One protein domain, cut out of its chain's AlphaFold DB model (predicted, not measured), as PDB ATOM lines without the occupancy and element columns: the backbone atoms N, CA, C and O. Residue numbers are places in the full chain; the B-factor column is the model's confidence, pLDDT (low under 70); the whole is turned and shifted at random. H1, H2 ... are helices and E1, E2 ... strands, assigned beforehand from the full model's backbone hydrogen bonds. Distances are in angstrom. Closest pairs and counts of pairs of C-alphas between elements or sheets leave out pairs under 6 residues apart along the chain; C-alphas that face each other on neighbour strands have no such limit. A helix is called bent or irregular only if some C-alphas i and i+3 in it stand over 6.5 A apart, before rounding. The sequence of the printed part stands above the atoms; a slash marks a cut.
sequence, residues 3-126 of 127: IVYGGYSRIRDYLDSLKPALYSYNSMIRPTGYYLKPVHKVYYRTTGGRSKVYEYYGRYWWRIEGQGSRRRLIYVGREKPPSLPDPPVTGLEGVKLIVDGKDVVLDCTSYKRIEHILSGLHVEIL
ATOM      1  N   ILE A   3     -51.511  37.925  94.984       97.94
ATOM      2  CA  ILE A   3     -51.904  39.333  94.894       97.94
ATOM      3  C   ILE A   3     -51.201  40.094  96.012       97.94
ATOM      4  O   ILE A   3     -51.234  39.685  97.170       97.94
ATOM      5  N   VAL A   4     -50.569  41.215  95.670       98.00
ATOM      6  CA  VAL A   4     -49.941  42.115  96.639       98.00
ATOM      7  C   VAL A   4     -50.564  43.493  96.518       98.00
ATOM      8  O   VAL A   4     -50.403  44.189  95.506       98.00
ATOM      9  N   TYR A   5     -51.263  43.895  97.572       97.88
ATOM     10  CA  TYR A   5     -52.013  45.139  97.593       97.88
ATOM     11  C   TYR A   5     -51.086  46.336  97.805       97.88
ATOM     12  O   TYR A   5     -50.247  46.346  98.706       97.88
ATOM     13  N   GLY A   6     -51.213  47.351  96.948       97.06
ATOM     14  CA  GLY A   6     -50.318  48.509  96.918       97.06
ATOM     15  C   GLY A   6     -48.889  48.191  96.457       97.06
ATOM     16  O   GLY A   6     -48.009  49.041  96.581       97.06
ATOM     17  N   GLY A   7     -48.629  46.988  95.933       97.38
ATOM     18  CA  GLY A   7     -47.278  46.550  95.579       97.38
ATOM     19  C   GLY A   7     -46.633  47.336  94.437       97.38
ATOM     20  O   GLY A   7     -45.405  47.410  94.367       97.38
ATOM     21  N   TYR A   8     -47.423  47.968  93.563       96.50
ATOM     22  CA  TYR A   8     -46.876  48.612  92.368       96.50
ATOM     23  C   TYR A   8     -45.972  49.809  92.699       96.50
ATOM     24  O   TYR A   8     -44.927  49.975  92.068       96.50
ATOM     25  N   SER A   9     -46.316  50.613  93.713       96.31
ATOM     26  CA  SER A   9     -45.474  51.744  94.128       96.31
ATOM     27  C   SER A   9     -44.109  51.273  94.626       96.31
ATOM     28  O   SER A   9     -43.095  51.815  94.202       96.31
ATOM     29  N   ARG A  10     -44.065  50.203  95.428       96.75
ATOM     30  CA  ARG A  10     -42.817  49.633  95.960       96.75
ATOM     31  C   ARG A  10     -41.902  49.115  94.858       96.75
ATOM     32  O   ARG A  10     -40.706  49.387  94.883       96.75
ATOM     33  N   ILE A  11     -42.461  48.416  93.871       95.38
ATOM     34  CA  ILE A  11     -41.686  47.920  92.725       95.38
ATOM     35  C   ILE A  11     -41.164  49.083  91.881       95.38
ATOM     36  O   ILE A  11     -40.003  49.073  91.471       95.38
ATOM     37  N   ARG A  12     -41.992  50.106  91.646       94.75
ATOM     38  CA  ARG A  12     -41.586  51.304  90.907       94.75
ATOM     39  C   ARG A  12     -40.460  52.048  91.620       94.75
ATOM     40  O   ARG A  12     -39.472  52.375  90.977       94.75
ATOM     41  N   ASP A  13     -40.587  52.287  92.921       96.56
ATOM     42  CA  ASP A  13     -39.584  53.018  93.703       96.56
ATOM     43  C   ASP A  13     -38.256  52.241  93.746       96.56
ATOM     44  O   ASP A  13     -37.178  52.817  93.588       96.56
ATOM     45  N   TYR A  14     -38.329  50.910  93.850       96.00
ATOM     46  CA  TYR A  14     -37.156  50.050  93.737       96.00
ATOM     47  C   TYR A  14     -36.513  50.134  92.343       96.00
ATOM     48  O   TYR A  14     -35.306  50.354  92.242       96.00
ATOM     49  N   LEU A  15     -37.291  50.045  91.256       92.75
ATOM     50  CA  LEU A  15     -36.774  50.213  89.891       92.75
ATOM     51  C   LEU A  15     -36.145  51.599  89.683       92.75
ATOM     52  O   LEU A  15     -35.114  51.720  89.018       92.75
ATOM     53  N   ASP A  16     -36.745  52.640  90.254       94.56
ATOM     54  CA  ASP A  16     -36.244  54.008  90.188       94.56
ATOM     55  C   ASP A  16     -34.877  54.134  90.871       94.56
ATOM     56  O   ASP A  16     -33.983  54.772  90.309       94.56
ATOM     57  N   SER A  17     -34.667  53.441  91.996       95.75
ATOM     58  CA  SER A  17     -33.361  53.383  92.668       95.75
ATOM     59  C   SER A  17     -32.255  52.749  91.807       95.75
ATOM     60  O   SER A  17     -31.085  53.098  91.940       95.75
ATOM     61  N   LEU A  18     -32.617  51.874  90.860       93.56
ATOM     62  CA  LEU A  18     -31.680  51.186  89.963       93.56
ATOM     63  C   LEU A  18     -31.340  51.988  88.696       93.56
ATOM     64  O   LEU A  18     -30.377  51.658  87.992       93.56
ATOM     65  N   LYS A  19     -32.110  53.039  88.373       92.75
ATOM     66  CA  LYS A  19     -31.932  53.829  87.140       92.75
ATOM     67  C   LYS A  19     -30.511  54.365  86.953       92.75
ATOM     68  O   LYS A  19     -30.011  54.219  85.837       92.75
ATOM     69  N   PRO A  20     -29.827  54.936  87.968       95.38
ATOM     70  CA  PRO A  20     -28.478  55.466  87.775       95.38
ATOM     71  C   PRO A  20     -27.492  54.408  87.262       95.38
ATOM     72  O   PRO A  20     -26.777  54.650  86.288       95.38
ATOM     73  N   ALA A  21     -27.509  53.205  87.848       95.12
ATOM     74  CA  ALA A  21     -26.645  52.101  87.433       95.12
ATOM     75  C   ALA A  21     -26.984  51.614  86.015       95.12
ATOM     76  O   ALA A  21     -26.095  51.443  85.179       95.12
ATOM     77  N   LEU A  22     -28.275  51.451  85.711       94.12
ATOM     78  CA  LEU A  22     -28.746  51.023  84.390       94.12
ATOM     79  C   LEU A  22     -28.434  52.047  83.290       94.12
ATOM     80  O   LEU A  22     -28.126  51.666  82.159       94.12
ATOM     81  N   TYR A  23     -28.514  53.343  83.594       94.88
ATOM     82  CA  TYR A  23     -28.192  54.419  82.653       94.88
ATOM     83  C   TYR A  23     -26.692  54.552  82.432       94.88
ATOM     84  O   TYR A  23     -26.270  54.704  81.284       94.88
ATOM     85  N   SER A  24     -25.892  54.437  83.493       96.69
ATOM     86  CA  SER A  24     -24.434  54.390  83.381       96.69
ATOM     87  C   SER A  24     -23.997  53.218  82.498       96.69
ATOM     88  O   SER A  24     -23.299  53.409  81.499       96.69
ATOM     89  N   TYR A  25     -24.533  52.022  82.765       95.81
ATOM     90  CA  TYR A  25     -24.271  50.831  81.963       95.81
ATOM     91  C   TYR A  25     -24.665  51.012  80.489       95.81
ATOM     92  O   TYR A  25     -23.845  50.802  79.595       95.81
ATOM     93  N   ASN A  26     -25.895  51.465  80.214       95.38
ATOM     94  CA  ASN A  26     -26.362  51.695  78.842       95.38
ATOM     95  C   ASN A  26     -25.557  52.779  78.106       95.38
ATOM     96  O   ASN A  26     -25.395  52.697  76.891       95.38
ATOM     97  N   SER A  27     -25.037  53.778  78.822       96.31
ATOM     98  CA  SER A  27     -24.182  54.816  78.236       96.31
ATOM     99  C   SER A  27     -22.826  54.251  77.820       96.31
ATOM    100  O   SER A  27     -22.370  54.530  76.713       96.31
ATOM    101  N   MET A  28     -22.231  53.403  78.662       97.12
ATOM    102  CA  MET A  28     -20.980  52.698  78.375       97.12
ATOM    103  C   MET A  28     -21.103  51.780  77.152       97.12
ATOM    104  O   MET A  28     -20.234  51.802  76.284       97.12
ATOM    105  N   ILE A  29     -22.182  50.994  77.039       95.50
ATOM    106  CA  ILE A  29     -22.347  50.058  75.911       95.50
ATOM    107  C   ILE A  29     -22.897  50.716  74.641       95.50
ATOM    108  O   ILE A  29     -22.914  50.078  73.589       95.50
ATOM    109  N   ARG A  30     -23.326  51.982  74.693       94.00
ATOM    110  CA  ARG A  30     -23.943  52.694  73.563       94.00
ATOM    111  C   ARG A  30     -23.167  52.584  72.235       94.00
ATOM    112  O   ARG A  30     -23.832  52.389  71.216       94.00
ATOM    113  N   PRO A  31     -21.817  52.669  72.190       93.69
ATOM    114  CA  PRO A  31     -21.061  52.543  70.938       93.69
ATOM    115  C   PRO A  31     -21.213  51.183  70.244       93.69
ATOM    116  O   PRO A  31     -21.023  51.086  69.037       93.69
ATOM    117  N   THR A  32     -21.594  50.136  70.982       94.25
ATOM    118  CA  THR A  32     -21.793  48.781  70.438       94.25
ATOM    119  C   THR A  32     -23.112  48.626  69.676       94.25
ATOM    120  O   THR A  32     -23.339  47.612  69.018       94.25
ATOM    121  N   GLY A  33     -24.012  49.611  69.781       93.31
ATOM    122  CA  GLY A  33     -25.356  49.546  69.212       93.31
ATOM    123  C   GLY A  33     -26.328  48.669  70.005       93.31
ATOM    124  O   GLY A  33     -27.479  48.536  69.592       93.31
ATOM    125  N   TYR A  34     -25.918  48.091  71.136       95.19
ATOM    126  CA  TYR A  34     -26.815  47.360  72.028       95.19
ATOM    127  C   TYR A  34     -27.445  48.262  73.089       95.19
ATOM    128  O   TYR A  34     -26.914  49.303  73.468       95.19
ATOM    129  N   TYR A  35     -28.601  47.824  73.575       94.19
ATOM    130  CA  TYR A  35     -29.364  48.465  74.629       94.19
ATOM    131  C   TYR A  35     -29.984  47.411  75.544       94.19
ATOM    132  O   TYR A  35     -30.656  46.484  75.081       94.19
ATOM    133  N   LEU A  36     -29.785  47.580  76.847       93.50
ATOM    134  CA  LEU A  36     -30.434  46.785  77.876       93.50
ATOM    135  C   LEU A  36     -31.725  47.478  78.307       93.50
ATOM    136  O   LEU A  36     -31.695  48.527  78.959       93.50
ATOM    137  N   LYS A  37     -32.865  46.872  77.969       91.44
ATOM    138  CA  LYS A  37     -34.187  47.342  78.390       91.44
ATOM    139  C   LYS A  37     -34.557  46.689  79.731       91.44
ATOM    140  O   LYS A  37     -34.801  45.486  79.738       91.44
ATOM    141  N   PRO A  38     -34.646  47.446  80.843       87.81
ATOM    142  CA  PRO A  38     -34.835  46.865  82.179       87.81
ATOM    143  C   PRO A  38     -36.252  46.332  82.428       87.81
ATOM    144  O   PRO A  38     -36.431  45.389  83.195       87.81
ATOM    145  N   VAL A  39     -37.257  46.918  81.766       91.31
ATOM    146  CA  VAL A  39     -38.653  46.481  81.858       91.31
ATOM    147  C   VAL A  39     -39.321  46.517  80.485       91.31
ATOM    148  O   VAL A  39     -39.245  47.509  79.751       91.31
ATOM    149  N   HIS A  40     -39.984  45.426  80.121       91.00
ATOM    150  CA  HIS A  40     -40.877  45.358  78.972       91.00
ATOM    151  C   HIS A  40     -42.325  45.447  79.462       91.00
ATOM    152  O   HIS A  40     -42.722  44.672  80.325       91.00
ATOM    153  N   LYS A  41     -43.103  46.395  78.926       92.00
ATOM    154  CA  LYS A  41     -44.498  46.633  79.320       92.00
ATOM    155  C   LYS A  41     -45.434  46.329  78.156       92.00
ATOM    156  O   LYS A  41     -45.225  46.856  77.063       92.00
ATOM    157  N   VAL A  42     -46.461  45.521  78.403       91.50
ATOM    158  CA  VAL A  42     -47.537  45.221  77.452       91.50
ATOM    159  C   VAL A  42     -48.850  45.723  78.036       91.50
ATOM    160  O   VAL A  42     -49.271  45.291  79.107       91.50
ATOM    161  N   TYR A  43     -49.488  46.654  77.332       90.94
ATOM    162  CA  TYR A  43     -50.740  47.268  77.756       90.94
ATOM    163  C   TYR A  43     -51.918  46.479  77.191       90.94
ATOM    164  O   TYR A  43     -52.015  46.291  75.980       90.94
ATOM    165  N   TYR A  44     -52.822  46.049  78.064       86.56
ATOM    166  CA  TYR A  44     -54.023  45.312  77.693       86.56
ATOM    167  C   TYR A  44     -55.264  46.065  78.163       86.56
ATOM    168  O   TYR A  44     -55.402  46.376  79.348       86.56
ATOM    169  N   ARG A  45     -56.179  46.363  77.237       84.00
ATOM    170  CA  ARG A  45     -57.490  46.929  77.572       84.00
ATOM    171  C   ARG A  45     -58.478  45.794  77.788       84.00
ATOM    172  O   ARG A  45     -58.681  44.975  76.901       84.00
ATOM    173  N   THR A  46     -59.088  45.766  78.964       77.81
ATOM    174  CA  THR A  46     -60.206  44.865  79.248       77.81
ATOM    175  C   THR A  46     -61.498  45.422  78.646       77.81
ATOM    176  O   THR A  46     -61.632  46.631  78.447       77.81
ATOM    177  N   THR A  47     -62.471  44.547  78.395       74.56
ATOM    178  CA  THR A  47     -63.781  44.885  77.812       74.56
ATOM    179  C   THR A  47     -64.555  45.929  78.630       74.56
ATOM    180  O   THR A  47     -65.360  46.666  78.077       74.56
ATOM    181  N   GLY A  48     -64.277  46.038  79.935       73.06
ATOM    182  CA  GLY A  48     -64.870  47.025  80.848       73.06
ATOM    183  C   GLY A  48     -64.084  48.336  80.986       73.06
ATOM    184  O   GLY A  48     -64.282  49.060  81.957       73.06
ATOM    185  N   GLY A  49     -63.134  48.623  80.091       71.00
ATOM    186  CA  GLY A  49     -62.371  49.879  80.079       71.00
ATOM    187  C   GLY A  49     -61.189  49.949  81.057       71.00
ATOM    188  O   GLY A  49     -60.373  50.865  80.949       71.00
ATOM    189  N   ARG A  50     -61.022  48.975  81.964       68.31
ATOM    190  CA  ARG A  50     -59.826  48.880  82.826       68.31
ATOM    191  C   ARG A  50     -58.605  48.462  82.010       68.31
ATOM    192  O   ARG A  50     -58.683  47.515  81.222       68.31
ATOM    193  N   SER A  51     -57.475  49.135  82.207       80.12
ATOM    194  CA  SER A  51     -56.192  48.763  81.612       80.12
ATOM    195  C   SER A  51     -55.372  47.925  82.589       80.12
ATOM    196  O   SER A  51     -55.100  48.350  83.708       80.12
ATOM    197  N   LYS A  52     -54.947  46.743  82.145       88.94
ATOM    198  CA  LYS A  52     -53.924  45.943  82.821       88.94
ATOM    199  C   LYS A  52     -52.588  46.168  82.129       88.94
ATOM    200  O   LYS A  52     -52.541  46.320  80.904       88.94
ATOM    201  N   VAL A  53     -51.505  46.180  82.896       94.00
ATOM    202  CA  VAL A  53     -50.148  46.269  82.340       94.00
ATOM    203  C   VAL A  53     -49.379  45.029  82.743       94.00
ATOM    204  O   VAL A  53     -49.169  44.783  83.923       94.00
ATOM    205  N   TYR A  54     -48.953  44.245  81.761       94.06
ATOM    206  CA  TYR A  54     -48.039  43.138  81.997       94.06
ATOM    207  C   TYR A  54     -46.628  43.692  81.964       94.06
ATOM    208  O   TYR A  54     -46.196  44.242  80.946       94.06
ATOM    209  N   GLU A  55     -45.919  43.556  83.072       94.25
ATOM    210  CA  GLU A  55     -44.541  43.989  83.189       94.25
ATOM    211  C   GLU A  55     -43.630  42.780  83.313       94.25
ATOM    212  O   GLU A  55     -43.817  41.895  84.151       94.25
ATOM    213  N   TYR A  56     -42.627  42.762  82.447       91.88
ATOM    214  CA  TYR A  56     -41.605  41.741  82.414       91.88
ATOM    215  C   TYR A  56     -40.277  42.407  82.721       91.88
ATOM    216  O   TYR A  56     -39.759  43.201  81.927       91.88
ATOM    217  N   TYR A  57     -39.747  42.082  83.885       90.19
ATOM    218  CA  TYR A  57     -38.470  42.563  84.360       90.19
ATOM    219  C   TYR A  57     -37.404  41.539  84.015       90.19
ATOM    220  O   TYR A  57     -37.546  40.331  84.231       90.19
ATOM    221  N   GLY A  58     -36.327  42.007  83.407       72.69
ATOM    222  CA  GLY A  58     -35.276  41.110  82.969       72.69
ATOM    223  C   GLY A  58     -34.472  41.664  81.818       72.69
ATOM    224  O   GLY A  58     -34.776  42.706  81.247       72.69
ATOM    225  N   ARG A  59     -33.408  40.931  81.504       70.31
ATOM    226  CA  ARG A  59     -32.336  41.306  80.586       70.31
ATOM    227  C   ARG A  59     -32.781  41.262  79.122       70.31
ATOM    228  O   ARG A  59     -32.268  40.472  78.344       70.31
ATOM    229  N   TYR A  60     -33.766  42.070  78.743       87.94
ATOM    230  CA  TYR A  60     -34.189  42.177  77.351       87.94
ATOM    231  C   TYR A  60     -33.163  43.003  76.585       87.94
ATOM    232  O   TYR A  60     -33.057  44.218  76.771       87.94
ATOM    233  N   TRP A  61     -32.425  42.336  75.710       93.19
ATOM    234  CA  TRP A  61     -31.433  42.957  74.852       93.19
ATOM    235  C   TRP A  61     -32.062  43.405  73.553       93.19
ATOM    236  O   TRP A  61     -32.816  42.673  72.906       93.19
ATOM    237  N   TRP A  62     -31.731  44.630  73.179       93.94
ATOM    238  CA  TRP A  62     -32.167  45.250  71.947       93.94
ATOM    239  C   TRP A  62     -30.957  45.756  71.183       93.94
ATOM    240  O   TRP A  62     -29.974  46.196  71.776       93.94
ATOM    241  N   ARG A  63     -31.049  45.727  69.860       94.06
ATOM    242  CA  ARG A  63     -30.115  46.394  68.967       94.06
ATOM    243  C   ARG A  63     -30.764  47.664  68.447       94.06
ATOM    244  O   ARG A  63     -31.901  47.647  67.979       94.06
ATOM    245  N   ILE A  64     -30.041  48.764  68.553       92.19
ATOM    246  CA  ILE A  64     -30.398  50.040  67.958       92.19
ATOM    247  C   ILE A  64     -29.833  50.040  66.541       92.19
ATOM    248  O   ILE A  64     -28.621  50.071  66.350       92.19
ATOM    249  N   GLU A  65     -30.712  50.022  65.546       90.75
ATOM    250  CA  GLU A  65     -30.332  50.132  64.137       90.75
ATOM    251  C   GLU A  65     -30.873  51.423  63.521       90.75
ATOM    252  O   GLU A  65     -31.872  51.972  63.985       90.75
ATOM    253  N   GLY A  66     -30.234  51.896  62.451       85.25
ATOM    254  CA  GLY A  66     -30.626  53.114  61.738       85.25
ATOM    255  C   GLY A  66     -30.074  54.408  62.349       85.25
ATOM    256  O   GLY A  66     -29.510  54.434  63.445       85.25
ATOM    257  N   GLN A  67     -30.233  55.507  61.612       80.38
ATOM    258  CA  GLN A  67     -29.761  56.839  61.999       80.38
ATOM    259  C   GLN A  67     -30.899  57.867  61.980       80.38
ATOM    260  O   GLN A  67     -31.880  57.716  61.248       80.38
ATOM    261  N   GLY A  68     -30.765  58.909  62.807       81.12
ATOM    262  CA  GLY A  68     -31.750  59.986  62.919       81.12
ATOM    263  C   GLY A  68     -33.161  59.474  63.222       81.12
ATOM    264  O   GLY A  68     -33.359  58.672  64.136       81.12
ATOM    265  N   SER A  69     -34.131  59.916  62.422       83.75
ATOM    266  CA  SER A  69     -35.549  59.551  62.533       83.75
ATOM    267  C   SER A  69     -35.865  58.102  62.143       83.75
ATOM    268  O   SER A  69     -36.944  57.614  62.459       83.75
ATOM    269  N   ARG A  70     -34.937  57.385  61.493       86.19
ATOM    270  CA  ARG A  70     -35.114  55.976  61.086       86.19
ATOM    271  C   ARG A  70     -34.582  54.980  62.118       86.19
ATOM    272  O   ARG A  70     -34.371  53.812  61.796       86.19
ATOM    273  N   ARG A  71     -34.315  55.433  63.346       88.25
ATOM    274  CA  ARG A  71     -33.822  54.568  64.417       88.25
ATOM    275  C   ARG A  71     -34.903  53.567  64.827       88.25
ATOM    276  O   ARG A  71     -36.009  53.959  65.187       88.25
ATOM    277  N   ARG A  72     -34.560  52.282  64.829       90.19
ATOM    278  CA  ARG A  72     -35.432  51.185  65.264       90.19
ATOM    279  C   ARG A  72     -34.758  50.351  66.343       90.19
ATOM    280  O   ARG A  72     -33.538  50.202  66.355       90.19
ATOM    281  N   LEU A  73     -35.574  49.810  67.239       90.62
ATOM    282  CA  LEU A  73     -35.155  48.840  68.241       90.62
ATOM    283  C   LEU A  73     -35.515  47.442  67.737       90.62
ATOM    284  O   LEU A  73     -36.686  47.158  67.496       90.62
ATOM    285  N   ILE A  74     -34.516  46.577  67.597       92.94
ATOM    286  CA  ILE A  74     -34.691  45.171  67.230       92.94
ATOM    287  C   ILE A  74     -34.453  44.318  68.462       92.94
ATOM    288  O   ILE A  74     -33.416  44.447  69.107       92.94
ATOM    289  N   TYR A  75     -35.409  43.464  68.807       92.50
ATOM    290  CA  TYR A  75     -35.257  42.548  69.929       92.50
ATOM    291  C   TYR A  75     -34.229  41.461  69.593       92.50
ATOM    292  O   TYR A  75     -34.323  40.823  68.548       92.50
ATOM    293  N   VAL A  76     -33.248  41.269  70.476       92.50
ATOM    294  CA  VAL A  76     -32.131  40.329  70.285       92.50
ATOM    295  C   VAL A  76     -32.306  39.077  71.138       92.50
ATOM    296  O   VAL A  76     -31.921  37.991  70.724       92.50
ATOM    297  N   GLY A  77     -32.902  39.205  72.324       91.50
ATOM    298  CA  GLY A  77     -33.096  38.071  73.220       91.50
ATOM    299  C   GLY A  77     -33.006  38.449  74.691       91.50
ATOM    300  O   GLY A  77     -32.962  39.624  75.055       91.50
ATOM    301  N   ARG A  78     -32.984  37.419  75.542       88.62
ATOM    302  CA  ARG A  78     -32.821  37.556  77.001       88.62
ATOM    303  C   ARG A  78     -31.381  37.343  77.472       88.62
ATOM    304  O   ARG A  78     -31.042  37.667  78.608       88.62
ATOM    305  N   GLU A  79     -30.546  36.771  76.614       89.69
ATOM    306  CA  GLU A  79     -29.152  36.471  76.919       89.69
ATOM    307  C   GLU A  79     -28.260  37.654  76.566       89.69
ATOM    308  O   GLU A  79     -28.475  38.328  75.558       89.69
ATOM    309  N   LYS A  80     -27.264  37.909  77.421       90.94
ATOM    310  CA  LYS A  80     -26.286  38.972  77.199       90.94
ATOM    311  C   LYS A  80     -25.479  38.650  75.939       90.94
ATOM    312  O   LYS A  80     -24.898  37.567  75.881       90.94
ATOM    313  N   PRO A  81     -25.375  39.576  74.973       91.81
ATOM    314  CA  PRO A  81     -24.432  39.428  73.875       91.81
ATOM    315  C   PRO A  81     -23.008  39.161  74.414       91.81
ATOM    316  O   PRO A  81     -22.568  39.886  75.314       91.81
ATOM    317  N   PRO A  82     -22.274  38.155  73.896       90.94
ATOM    318  CA  PRO A  82     -20.999  37.716  74.479       90.94
ATOM    319  C   PRO A  82     -19.926  38.806  74.590       90.94
ATOM    320  O   PRO A  82     -19.102  38.768  75.496       90.94
ATOM    321  N   SER A  83     -19.949  39.791  73.689       91.88
ATOM    322  CA  SER A  83     -18.965  40.877  73.615       91.88
ATOM    323  C   SER A  83     -19.193  42.022  74.608       91.88
ATOM    324  O   SER A  83     -18.373  42.937  74.664       91.88
ATOM    325  N   LEU A  84     -20.295  42.021  75.368       94.94
ATOM    326  CA  LEU A  84     -20.633  43.112  76.286       94.94
ATOM    327  C   LEU A  84     -20.153  42.839  77.720       94.94
ATOM    328  O   LEU A  84     -20.172  41.684  78.162       94.94
ATOM    329  N   PRO A  85     -19.800  43.887  78.492       94.50
ATOM    330  CA  PRO A  85     -19.540  43.754  79.925       94.50
ATOM    331  C   PRO A  85     -20.793  43.270  80.657       94.50
ATOM    332  O   PRO A  85     -21.910  43.430  80.159       94.50
ATOM    333  N   ASP A  86     -20.643  42.688  81.843       93.50
ATOM    334  CA  ASP A  86     -21.806  42.229  82.600       93.50
ATOM    335  C   ASP A  86     -22.701  43.393  83.049       93.50
ATOM    336  O   ASP A  86     -22.196  44.429  83.491       93.50
ATOM    337  N   PRO A  87     -24.033  43.260  82.911       92.19
ATOM    338  CA  PRO A  87     -24.963  44.283  83.361       92.19
ATOM    339  C   PRO A  87     -25.059  44.313  84.891       92.19
ATOM    340  O   PRO A  87     -24.818  43.290  85.539       92.19
ATOM    341  N   PRO A  88     -25.484  45.446  85.479       92.06
ATOM    342  CA  PRO A  88     -25.760  45.507  86.908       92.06
ATOM    343  C   PRO A  88     -26.829  44.477  87.293       92.06
ATOM    344  O   PRO A  88     -27.803  44.270  86.563       92.06
ATOM    345  N   VAL A  89     -26.645  43.837  88.447       89.75
ATOM    346  CA  VAL A  89     -27.652  42.949  89.035       89.75
ATOM    347  C   VAL A  89     -28.757  43.809  89.635       89.75
ATOM    348  O   VAL A  89     -28.488  44.730  90.401       89.75
ATOM    349  N   THR A  90     -29.998  43.517  89.260       88.94
ATOM    350  CA  THR A  90     -31.178  44.292  89.659       88.94
ATOM    351  C   THR A  90     -32.034  43.588  90.697       88.94
ATOM    352  O   THR A  90     -32.907  44.225  91.261       88.94
ATOM    353  N   GLY A  91     -31.874  42.278  90.905       89.81
ATOM    354  CA  GLY A  91     -32.768  41.485  91.756       89.81
ATOM    355  C   GLY A  91     -34.149  41.227  91.136       89.81
ATOM    356  O   GLY A  91     -34.889  40.364  91.605       89.81
ATOM    357  N   LEU A  92     -34.485  41.915  90.040       92.12
ATOM    358  CA  LEU A  92     -35.745  41.784  89.308       92.12
ATOM    359  C   LEU A  92     -35.635  40.819  88.115       92.12
ATOM    360  O   LEU A  92     -36.576  40.691  87.331       92.12
ATOM    361  N   GLU A  93     -34.496  40.146  87.926       89.25
ATOM    362  CA  GLU A  93     -34.268  39.292  86.762       89.25
ATOM    363  C   GLU A  93     -35.299  38.164  86.662       89.25
ATOM    364  O   GLU A  93     -35.364  37.273  87.509       89.25
ATOM    365  N   GLY A  94     -36.063  38.167  85.568       89.19
ATOM    366  CA  GLY A  94     -37.041  37.125  85.272       89.19
ATOM    367  C   GLY A  94     -38.373  37.294  85.999       89.19
ATOM    368  O   GLY A  94     -39.236  36.434  85.838       89.19
ATOM    369  N   VAL A  95     -38.557  38.380  86.755       94.56
ATOM    370  CA  VAL A  95     -39.820  38.700  87.427       94.56
ATOM    371  C   VAL A  95     -40.863  39.092  86.388       94.56
ATOM    372  O   VAL A  95     -40.621  39.928  85.513       94.56
ATOM    373  N   LYS A  96     -42.048  38.494  86.495       94.62
ATOM    374  CA  LYS A  96     -43.204  38.827  85.663       94.62
ATOM    375  C   LYS A  96     -44.373  39.165  86.565       94.62
ATOM    376  O   LYS A  96     -44.640  38.438  87.518       94.62
ATOM    377  N   LEU A  97     -45.072  40.247  86.253       95.94
ATOM    378  CA  LEU A  97     -46.228  40.675  87.029       95.94
ATOM    379  C   LEU A  97     -47.290  41.336  86.163       95.94
ATOM    380  O   LEU A  97     -47.021  41.817  85.060       95.94
ATOM    381  N   ILE A  98     -48.501  41.378  86.701       96.06
ATOM    382  CA  ILE A  98     -49.617  42.145  86.165       96.06
ATOM    383  C   ILE A  98     -49.873  43.299  87.125       96.06
ATOM    384  O   ILE A  98     -50.115  43.074  88.306       96.06
ATOM    385  N   VAL A  99     -49.839  44.523  86.617       95.31
ATOM    386  CA  VAL A  99     -50.270  45.719  87.340       95.31
ATOM    387  C   VAL A  99     -51.769  45.893  87.127       95.31
ATOM    388  O   VAL A  99     -52.227  45.983  85.980       95.31
ATOM    389  N   ASP A 100     -52.512  45.961  88.231       92.56
ATOM    390  CA  ASP A 100     -53.943  46.269  88.264       92.56
ATOM    391  C   ASP A 100     -54.169  47.458  89.209       92.56
ATOM    392  O   ASP A 100     -54.224  47.334  90.433       92.56
ATOM    393  N   GLY A 101     -54.185  48.666  88.638       91.06
ATOM    394  CA  GLY A 101     -54.214  49.905  89.413       91.06
ATOM    395  C   GLY A 101     -52.969  50.075  90.292       91.06
ATOM    396  O   GLY A 101     -51.882  50.355  89.789       91.06
ATOM    397  N   LYS A 102     -53.148  49.957  91.612       94.75
ATOM    398  CA  LYS A 102     -52.077  50.062  92.624       94.75
ATOM    399  C   LYS A 102     -51.534  48.700  93.071       94.75
ATOM    400  O   LYS A 102     -50.493  48.643  93.727       94.75
ATOM    401  N   ASP A 103     -52.233  47.629  92.723       96.25
ATOM    402  CA  ASP A 103     -51.940  46.274  93.164       96.25
ATOM    403  C   ASP A 103     -51.143  45.537  92.085       96.25
ATOM    404  O   ASP A 103     -51.114  45.935  90.912       96.25
ATOM    405  N   VAL A 104     -50.469  44.462  92.486       97.12
ATOM    406  CA  VAL A 104     -49.743  43.594  91.555       97.12
ATOM    407  C   VAL A 104     -50.139  42.142  91.740       97.12
ATOM    408  O   VAL A 104     -50.308  41.669  92.861       97.12
ATOM    409  N   VAL A 105     -50.258  41.434  90.622       97.31
ATOM    410  CA  VAL A 105     -50.504  39.993  90.579       97.31
ATOM    411  C   VAL A 105     -49.256  39.303  90.046       97.31
ATOM    412  O   VAL A 105     -48.734  39.671  88.992       97.31
ATOM    413  N   LEU A 106     -48.776  38.308  90.781       96.94
ATOM    414  CA  LEU A 106     -47.535  37.580  90.536       96.94
ATOM    415  C   LEU A 106     -47.807  36.071  90.504       96.94
ATOM    416  O   LEU A 106     -48.721  35.562  91.159       96.94
ATOM    417  N   ASP A 107     -46.972  35.331  89.779       95.88
ATOM    418  CA  ASP A 107     -46.810  33.903  90.054       95.88
ATOM    419  C   ASP A 107     -45.948  33.696  91.315       95.88
ATOM    420  O   ASP A 107     -45.236  34.600  91.766       95.88
ATOM    421  N   CYS A 108     -46.009  32.502  91.911       95.06
ATOM    422  CA  CYS A 108     -45.289  32.214  93.155       95.06
ATOM    423  C   CYS A 108     -43.764  32.355  92.998       95.06
ATOM    424  O   CYS A 108     -43.079  32.754  93.937       95.06
ATOM    425  N   THR A 109     -43.226  32.052  91.812       95.00
ATOM    426  CA  THR A 109     -41.790  32.144  91.508       95.00
ATOM    427  C   THR A 109     -41.313  33.596  91.502       95.00
ATOM    428  O   THR A 109     -40.287  33.924  92.097       95.00
ATOM    429  N   SER A 110     -42.067  34.471  90.842       96.25
ATOM    430  CA  SER A 110     -41.824  35.904  90.755       96.25
ATOM    431  C   SER A 110     -41.991  36.538  92.126       96.25
ATOM    432  O   SER A 110     -41.110  37.286  92.533       96.25
ATOM    433  N   TYR A 111     -43.044  36.182  92.870       97.00
ATOM    434  CA  TYR A 111     -43.254  36.670  94.233       97.00
ATOM    435  C   TYR A 111     -42.067  36.346  95.145       97.00
ATOM    436  O   TYR A 111     -41.463  37.271  95.678       97.00
ATOM    437  N   LYS A 112     -41.657  35.073  95.248       96.06
ATOM    438  CA  LYS A 112     -40.513  34.668  96.089       96.06
ATOM    439  C   LYS A 112     -39.231  35.434  95.761       96.06
ATOM    440  O   LYS A 112     -38.451  35.755  96.646       96.06
ATOM    441  N   ARG A 113     -39.005  35.758  94.486       95.19
ATOM    442  CA  ARG A 113     -37.816  36.506  94.054       95.19
ATOM    443  C   ARG A 113     -37.789  37.940  94.591       95.19
ATOM    444  O   ARG A 113     -36.709  38.456  94.863       95.19
ATOM    445  N   ILE A 114     -38.953  38.569  94.747       96.38
ATOM    446  CA  ILE A 114     -39.078  39.979  95.149       96.38
ATOM    447  C   ILE A 114     -39.826  40.183  96.468       96.38
ATOM    448  O   ILE A 114     -40.181  41.313  96.797       96.38
ATOM    449  N   GLU A 115     -40.048  39.129  97.251       96.56
ATOM    450  CA  GLU A 115     -40.798  39.207  98.511       96.56
ATOM    451  C   GLU A 115     -40.173  40.212  99.488       96.56
ATOM    452  O   GLU A 115     -40.880  40.965 100.151       96.56
ATOM    453  N   HIS A 116     -38.843  40.321  99.485       96.19
ATOM    454  CA  HIS A 116     -38.102  41.301 100.273       96.19
ATOM    455  C   HIS A 116     -38.443  42.755  99.895       96.19
ATOM    456  O   HIS A 116     -38.512  43.615 100.769       96.19
ATOM    457  N   ILE A 117     -38.719  43.035  98.615       96.62
ATOM    458  CA  ILE A 117     -39.147  44.361  98.124       96.62
ATOM    459  C   ILE A 117     -40.569  44.669  98.611       96.62
ATOM    460  O   ILE A 117     -40.890  45.806  98.980       96.62
ATOM    461  N   LEU A 118     -41.413  43.636  98.633       97.56
ATOM    462  CA  LEU A 118     -42.837  43.696  98.962       97.56
ATOM    463  C   LEU A 118     -43.132  43.508 100.459       97.56
ATOM    464  O   LEU A 118     -44.295  43.534 100.860       97.56
ATOM    465  N   SER A 119     -42.097  43.343 101.283       96.19
ATOM    466  CA  SER A 119     -42.235  43.088 102.715       96.19
ATOM    467  C   SER A 119     -43.047  44.180 103.423       96.19
ATOM    468  O   SER A 119     -42.876  45.382 103.166       96.19
ATOM    469  N   GLY A 120     -43.939  43.735 104.312       96.75
ATOM    470  CA  GLY A 120     -44.856  44.575 105.083       96.75
ATOM    471  C   GLY A 120     -46.153  44.957 104.363       96.75
ATOM    472  O   GLY A 120     -46.979  45.649 104.953       96.75
ATOM    473  N   LEU A 121     -46.353  44.534 103.112       97.75
ATOM    474  CA  LEU A 121     -47.624  44.718 102.409       97.75
ATOM    475  C   LEU A 121     -48.603  43.576 102.688       97.75
ATOM    476  O   LEU A 121     -48.207  42.464 103.032       97.75
ATOM    477  N   HIS A 122     -49.893  43.854 102.497       97.81
ATOM    478  CA  HIS A 122     -50.923  42.823 102.533       97.81
ATOM    479  C   HIS A 122     -50.826  41.931 101.287       97.81
ATOM    480  O   HIS A 122     -50.757  42.429 100.157       97.81
ATOM    481  N   VAL A 123     -50.816  40.615 101.511       97.81
ATOM    482  CA  VAL A 123     -50.640  39.583 100.487       97.81
ATOM    483  C   VAL A 123     -51.785  38.582 100.577       97.81
ATOM    484  O   VAL A 123     -52.083  38.086 101.662       97.81
ATOM    485  N   GLU A 124     -52.373  38.257  99.431       97.94
ATOM    486  CA  GLU A 124     -53.367  37.195  99.280       97.94
ATOM    487  C   GLU A 124     -52.824  36.122  98.332       97.94
ATOM    488  O   GLU A 124     -52.345  36.419  97.233       97.94
ATOM    489  N   ILE A 125     -52.872  34.865  98.770       95.25
ATOM    490  CA  ILE A 125     -52.465  33.712  97.968       95.25
ATOM    491  C   ILE A 125     -53.737  33.042  97.465       95.25
ATOM    492  O   ILE A 125     -54.535  32.542  98.250       95.25
ATOM    493  N   LEU A 126     -53.902  33.046  96.149       91.12
ATOM    494  CA  LEU A 126     -54.964  32.335  95.454       91.12
ATOM    495  C   LEU A 126     -54.474  30.928  95.111       91.12
ATOM    496  O   LEU A 126     -53.424  30.804  94.463       91.12
TER     497      LEU A 126
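This is residues 3 to 126 of the 127 residues of an uncharacterized protein of Aeropyrum pernix (strain ATCC 700893 / DSM 11879 / JCM 9820 / NBRC 100138 / K1) (UniProt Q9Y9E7). A long, bent hairpin of E1 and E2 arches through the middle, with the long helix H1 packed on it; E3 widens one end of this sheet, and E4 and E5 widen the other, where the short helix H2 packs on E4. A long link, residues 78 to 95, leads back from E3 to E4, and little E6 lies beyond E5. The printed part has 124 residues with two named helices and six named strands, along the chain H1, E1, E2, E3, E4, E5, H2 and E6; the sheet is branched, with the antiparallel neighbour pairs E1 and E2, E2 and E3, E2 and E4, and E4 and E5, and the class is mixed, helices and strands. The whole is only just compact, close to loose, with a radius of gyration of the C-alphas of 16.2 A and spans of 46 by 34 by 21 A.

H1, residues 7 to 32, begins at C-alpha 7 (-47.278, 46.550, 95.579), is 35.9 A long and has a kink of 48 degrees near residue 22. E1, residues 34 to 45, and E2, residues 51 to 65, are each 31.2 A long; E1 bends by 62 degrees at residue 38 and E2 by 90 degrees at residue 58. C-alpha 65 is at (-30.332, 50.132, 64.137). E3 is residues 72 to 77, 15.5 A; E4 is 96 to 100, 13.3 A; E5 is 103 to 106, 10.1 A. H2, residues 108 to 118, is 13.1 A long. E6, residues 123 to 125, is 6.6 A long and ends at C-alpha 125 (-52.465, 33.712, 97.968). H1 and H2 are irregular: C-alphas 28 and 31 are 7.4 A apart, and C-alphas 113 and 116 are 7.9 A apart.

The sheet is strongly twisted. E1 lies on one side of E2, E3 and E4 on the other side. E1, E2 and E3 form a meander, each strand the antiparallel neighbour of the one before. N 40 and O 56 are 2.9 A apart in the hairpin E1 and E2, N 63 and O 74 2.8 A in the hairpin E2 and E3, N 55 and O 97 2.9 A between E2 and E4, and N 105 and O 98 2.8 A in the hairpin E4 and E5, within hydrogen-bond range. H1 is on the sheet at a height of 8.3 A, over E1 and slantwise to it at 35 degrees on the local plane; their closest C-alphas, of Asn 26 and Tyr 35, are 6.1 A apart. H2 is on the sheet over E4; the closest C-alphas, of Lys 96 and Ser 110, are 6.0 A apart. H1 touches H2 with residues 7 to 14 alone, about perpendicular at 83 degrees, the C-alphas of Gly 7 and Leu 118 being closest at 6.3 A. O i to N i+4 pairs are within range in 18 of 22 cases in H1 and 5 of 7 in H2. E6 pairs with no named strand; E5 and E6 are near each other, with 5 pairs of C-alphas within 10 A.

The two C-alphas farthest apart, of Gly 68 and Leu 126, are 48.6 A apart. The printed part has no cut, and its one long link is E3 to E4, of 18 residues. The mean pLDDT of the printed part is 92.1, and residue 50 alone is under 70.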